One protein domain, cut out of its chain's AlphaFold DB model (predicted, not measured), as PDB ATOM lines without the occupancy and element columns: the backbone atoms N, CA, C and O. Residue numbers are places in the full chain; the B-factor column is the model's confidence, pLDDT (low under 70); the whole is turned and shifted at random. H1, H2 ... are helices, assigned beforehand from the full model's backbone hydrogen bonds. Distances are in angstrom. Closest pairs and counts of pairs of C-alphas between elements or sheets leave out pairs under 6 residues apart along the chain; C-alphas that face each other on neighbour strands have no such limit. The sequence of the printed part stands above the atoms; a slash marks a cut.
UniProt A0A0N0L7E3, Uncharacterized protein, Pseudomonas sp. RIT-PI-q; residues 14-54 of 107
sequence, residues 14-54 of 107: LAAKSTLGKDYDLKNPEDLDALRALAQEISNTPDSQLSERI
ATOM      1  N   LEU A  14      38.990 -25.258  27.523       87.12
ATOM      2  CA  LEU A  14      40.317 -25.814  27.250       87.12
ATOM      3  C   LEU A  14      40.393 -26.472  25.867       87.12
ATOM      4  O   LEU A  14      41.349 -26.230  25.129       87.12
ATOM      5  N   ALA A  15      39.377 -27.247  25.489       86.50
ATOM      6  CA  ALA A  15      39.307 -27.869  24.172       86.50
ATOM      7  C   ALA A  15      39.193 -26.821  23.055       86.50
ATOM      8  O   ALA A  15      39.916 -26.894  22.061       86.50
ATOM      9  N   ALA A  16      38.364 -25.789  23.235       86.50
ATOM     10  CA  ALA A  16      38.242 -24.678  22.294       86.50
ATOM     11  C   ALA A  16      39.550 -23.874  22.178       86.50
ATOM     12  O   ALA A  16      39.936 -23.472  21.080       86.50
ATOM     13  N   LYS A  17      40.290 -23.696  23.275       87.94
ATOM     14  CA  LYS A  17      41.622 -23.082  23.250       87.94
ATOM     15  C   LYS A  17      42.628 -23.909  22.455       87.94
ATOM     16  O   LYS A  17      43.370 -23.346  21.656       87.94
ATOM     17  N   SER A  18      42.633 -25.224  22.649       85.62
ATOM     18  CA  SER A  18      43.529 -26.146  21.942       85.62
ATOM     19  C   SER A  18      43.231 -26.209  20.437       85.62
ATOM     20  O   SER A  18      44.137 -26.156  19.610       85.62
ATOM     21  N   THR A  19      41.949 -26.263  20.070       84.44
ATOM     22  CA  THR A  19      41.503 -26.487  18.683       84.44
ATOM     23  C   THR A  19      41.334 -25.207  17.864       84.44
ATOM     24  O   THR A  19      41.683 -25.184  16.684       84.44
ATOM     25  N   LEU A  20      40.803 -24.140  18.468       83.44
ATOM     26  CA  LEU A  20      40.464 -22.876  17.798       83.44
ATOM     27  C   LEU A  20      41.405 -21.725  18.179       83.44
ATOM     28  O   LEU A  20      41.310 -20.650  17.588       83.44
ATOM     29  N   GLY A  21      42.279 -21.907  19.176       83.88
ATOM     30  CA  GLY A  21      43.168 -20.852  19.677       83.88
ATOM     31  C   GLY A  21      42.445 -19.731  20.431       83.88
ATOM     32  O   GLY A  21      43.036 -18.678  20.666       83.88
ATOM     33  N   LYS A  22      41.168 -19.924  20.787       81.62
ATOM     34  CA  LYS A  22      40.352 -18.935  21.503       81.62
ATOM     35  C   LYS A  22      40.408 -19.186  23.005       81.62
ATOM     36  O   LYS A  22      40.092 -20.282  23.457       81.62
ATOM     37  N   ASP A  23      40.801 -18.170  23.766       86.38
ATOM     38  CA  ASP A  23      40.844 -18.227  25.228       86.38
ATOM     39  C   ASP A  23      39.538 -17.659  25.789       86.38
ATOM     40  O   ASP A  23      39.206 -16.509  25.512       86.38
ATOM     41  N   TYR A  24      38.796 -18.468  26.542       86.25
ATOM     42  CA  TYR A  24      37.525 -18.071  27.148       86.25
ATOM     43  C   TYR A  24      37.692 -17.980  28.667       86.25
ATOM     44  O   TYR A  24      38.049 -18.973  29.308       86.25
ATOM     45  N   ASP A  25      37.414 -16.813  29.261       86.12
ATOM     46  CA  ASP A  25      37.468 -16.651  30.717       86.12
ATOM     47  C   ASP A  25      36.111 -16.977  31.358       86.12
ATOM     48  O   ASP A  25      35.119 -16.276  31.183       86.12
ATOM     49  N   LEU A  26      36.077 -18.014  32.197       82.56
ATOM     50  CA  LEU A  26      34.882 -18.428  32.945       82.56
ATOM     51  C   LEU A  26      34.418 -17.399  33.992       82.56
ATOM     52  O   LEU A  26      33.376 -17.594  34.621       82.56
ATOM     53  N   LYS A  27      35.205 -16.351  34.260       84.62
ATOM     54  CA  LYS A  27      34.811 -15.232  35.132       84.62
ATOM     55  C   LYS A  27      34.083 -14.126  34.371       84.62
ATOM     56  O   LYS A  27      33.427 -13.307  35.015       84.62
ATOM     57  N   ASN A  28      34.194 -14.098  33.045       88.19
ATOM     58  CA  ASN A  28      33.568 -13.097  32.196       88.19
ATOM     59  C   ASN A  28      32.197 -13.607  31.699       88.19
ATOM     60  O   ASN A  28      32.131 -14.676  31.090       88.19
ATOM     61  N   PRO A  29      31.085 -12.888  31.947       86.62
ATOM     62  CA  PRO A  29      29.760 -13.325  31.503       86.62
ATOM     63  C   PRO A  29      29.629 -13.436  29.976       86.62
ATOM     64  O   PRO A  29      28.957 -14.347  29.505       86.62
ATOM     65  N   GLU A  30      30.295 -12.569  29.205       87.69
ATOM     66  CA  GLU A  30      30.223 -12.604  27.734       87.69
ATOM     67  C   GLU A  30      30.881 -13.868  27.159       87.69
ATOM     68  O   GLU A  30      30.332 -14.516  26.266       87.69
ATOM     69  N   ASP A  31      32.022 -14.268  27.723       87.31
ATOM     70  CA  ASP A  31      32.748 -15.471  27.307       87.31
ATOM     71  C   ASP A  31      32.004 -16.751  27.701       87.31
ATOM     72  O   ASP A  31      32.028 -17.741  26.968       87.31
ATOM     73  N   LEU A  32      31.291 -16.732  28.832       87.31
ATOM     74  CA  LEU A  32      30.410 -17.829  29.234       87.31
ATOM     75  C   LEU A  32      29.240 -18.010  28.266       87.31
ATOM     76  O   LEU A  32      28.912 -19.144  27.910       87.31
ATOM     77  N   ASP A  33      28.614 -16.920  27.831       88.12
ATOM     78  CA  ASP A  33      27.518 -16.995  26.865       88.12
ATOM     79  C   ASP A  33      28.022 -17.429  25.482       88.12
ATOM     80  O   ASP A  33      27.374 -18.244  24.822       88.12
ATOM     81  N   ALA A  34      29.225 -17.002  25.086       88.31
ATOM     82  CA  ALA A  34      29.884 -17.490  23.876       88.31
ATOM     83  C   ALA A  34      30.213 -18.994  23.948       88.31
ATOM     84  O   ALA A  34      29.993 -19.716  22.974       88.31
ATOM     85  N   LEU A  35      30.680 -19.494  25.098       88.25
ATOM     86  CA  LEU A  35      30.906 -20.927  25.329       88.25
ATOM     87  C   LEU A  35      29.611 -21.735  25.269       88.25
ATOM     88  O   LEU A  35      29.593 -22.824  24.698       88.25
ATOM     89  N   ARG A  36      28.515 -21.211  25.828       88.00
ATOM     90  CA  ARG A  36      27.198 -21.859  25.733       88.00
ATOM     91  C   ARG A  36      26.693 -21.911  24.299       88.00
ATOM     92  O   ARG A  36      26.179 -22.948  23.887       88.00
ATOM     93  N   ALA A  37      26.862 -20.830  23.539       89.38
ATOM     94  CA  ALA A  37      26.512 -20.806  22.123       89.38
ATOM     95  C   ALA A  37      27.331 -21.838  21.331       89.38
ATOM     96  O   ALA A  37      26.767 -22.580  20.532       89.38
ATOM     97  N   LEU A  38      28.630 -21.953  21.619       87.62
ATOM     98  CA  LEU A  38      29.509 -22.948  21.004       87.62
ATOM     99  C   LEU A  38      29.103 -24.384  21.377       87.62
ATOM    100  O   LEU A  38      29.031 -25.247  20.507       87.62
ATOM    101  N   ALA A  39      28.751 -24.641  22.638       87.75
ATOM    102  CA  ALA A  39      28.210 -25.937  23.056       87.75
ATOM    103  C   ALA A  39      26.905 -26.282  22.315       87.75
ATOM    104  O   ALA A  39      26.699 -27.422  21.894       87.75
ATOM    105  N   GLN A  40      26.031 -25.291  22.126       90.00
ATOM    106  CA  GLN A  40      24.784 -25.461  21.387       90.00
ATOM    107  C   GLN A  40      25.036 -25.718  19.893       90.00
ATOM    108  O   GLN A  40      24.359 -26.549  19.292       90.00
ATOM    109  N   GLU A  41      26.024 -25.054  19.295       88.69
ATOM    110  CA  GLU A  41      26.436 -25.270  17.905       88.69
ATOM    111  C   GLU A  41      26.970 -26.692  17.680       88.69
ATOM    112  O   GLU A  41      26.530 -27.371  16.747       88.69
ATOM    113  N   ILE A  42      27.833 -27.175  18.580       88.06
ATOM    114  CA  ILE A  42      28.349 -28.552  18.558       88.06
ATOM    115  C   ILE A  42      27.195 -29.550  18.677       88.06
ATOM    116  O   ILE A  42      27.105 -30.488  17.888       88.06
ATOM    117  N   SER A  43      26.259 -29.314  19.604       88.06
ATOM    118  CA  SER A  43      25.083 -30.174  19.775       88.06
ATOM    119  C   SER A  43      24.183 -30.212  18.538       88.06
ATOM    120  O   SER A  43      23.527 -31.225  18.298       88.06
ATOM    121  N   ASN A  44      24.112 -29.121  17.775       90.88
ATOM    122  CA  ASN A  44      23.306 -29.046  16.557       90.88
ATOM    123  C   ASN A  44      24.026 -29.645  15.339       90.88
ATOM    124  O   ASN A  44      23.370 -30.008  14.365       90.88
ATOM    125  N   THR A  45      25.360 -29.732  15.376       89.00
ATOM    126  CA  THR A  45      26.195 -30.209  14.264       89.00
ATOM    127  C   THR A  45      27.244 -31.228  14.732       89.00
ATOM    128  O   THR A  45      28.445 -30.990  14.588       89.00
ATOM    129  N   PRO A  46      26.825 -32.384  15.279       81.12
ATOM    130  CA  PRO A  46      27.761 -33.370  15.821       81.12
ATOM    131  C   PRO A  46      28.702 -33.949  14.753       81.12
ATOM    132  O   PRO A  46      29.864 -34.193  15.045       81.12
ATOM    133  N   ASP A  47      28.238 -34.076  13.504       86.62
ATOM    134  CA  ASP A  47      29.010 -34.654  12.389       86.62
ATOM    135  C   ASP A  47      29.954 -33.647  11.698       86.62
ATOM    136  O   ASP A  47      30.572 -33.939  10.671       86.62
ATOM    137  N   SER A  48      30.033 -32.415  12.206       90.69
ATOM    138  CA  SER A  48      30.984 -31.423  11.709       90.69
ATOM    139  C   SER A  48      32.405 -31.831  12.092       90.69
ATOM    140  O   SER A  48      32.676 -32.117  13.254       90.69
ATOM    141  N   GLN A  49      33.347 -31.732  11.148       87.25
ATOM    142  CA  GLN A  49      34.777 -31.970  11.410       87.25
ATOM    143  C   GLN A  49      35.325 -31.112  12.560       87.25
ATOM    144  O   GLN A  49      36.294 -31.482  13.218       87.25
ATOM    145  N   LEU A  50      34.748 -29.926  12.772       85.50
ATOM    146  CA  LEU A  50      35.148 -29.029  13.850       85.50
ATOM    147  C   LEU A  50      34.594 -29.509  15.196       85.50
ATOM    148  O   LEU A  50      35.322 -29.498  16.183       85.50
ATOM    149  N   SER A  51      33.343 -29.972  15.216       87.31
ATOM    150  CA  SER A  51      32.709 -30.562  16.398       87.31
ATOM    151  C   SER A  51      33.420 -31.844  16.826       87.31
ATOM    152  O   SER A  51      33.756 -31.972  17.998       87.31
ATOM    153  N   GLU A  52      33.733 -32.730  15.877       86.06
ATOM    154  CA  GLU A  52      34.489 -33.968  16.104       86.06
ATOM    155  C   GLU A  52      35.840 -33.672  16.769       86.06
ATOM    156  O   GLU A  52      36.111 -34.146  17.865       86.06
ATOM    157  N   ARG A  53      36.630 -32.750  16.200       86.62
ATOM    158  CA  ARG A  53      37.926 -32.348  16.777       86.62
ATOM    159  C   ARG A  53      37.826 -31.772  18.187       86.62
ATOM    160  O   ARG A  53      38.737 -31.966  18.990       86.62
ATOM    161  N   ILE A  54      36.779 -30.998  18.473       87.50
ATOM    162  CA  ILE A  54      36.571 -30.442  19.814       87.50
ATOM    163  C   ILE A  54      36.217 -31.561  20.792       87.50
ATOM    164  O   ILE A  54      36.773 -31.583  21.887       87.50
TER     165      ILE A  54
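Overview. This is residues 14 to 54 of the 107 residues of an uncharacterized protein of Pseudomonas sp. RIT-PI-q (UniProt A0A0N0L7E3). A flat, open ring of chain: the long helix H2 makes one side, and the short helices H1 and H3 meet across from it. The printed part has 41 residues with three named helices, in the order H1, H2, H3, and no named strand; the class is all helix. It is only just compact, close to loose, with a radius of gyration of the C-alphas of 10.4 A and spans of 30 by 19 by 9 A.

Arrangement. H1, residues 14 to 20, and H2, residues 29 to 44, are apart. H1 touches H3, residues 49 to 54, at a shallow tilt of 29 degrees, opposite ways; their closest C-alphas, of Ala 15 and Ile 54, are 5.8 A apart. H2 and H3 are close but not clearly touching, at a steep tilt of 51 degrees, opposite ways; their closest C-alphas, of Ile 42 and Ser 51, are 5.3 A apart. In H1, H2 and H3 every O i to N i+4 pair is within hydrogen-bond range.

Along the chain. H1 begins at C-alpha 14 (40.317, -25.814, 27.250) and is 9.9 A long. H2 is 22.6 A long. H3, 8.7 A long, ends at C-alpha 54 (36.571, -30.442, 19.814).

Size, cuts and confidence. The farthest C-alphas, of Lys 27 and Asp 47, are 30.5 A apart. Residues 44 to 49 stand free. The printed part has no cut, and no printed residue is under 70 in pLDDT.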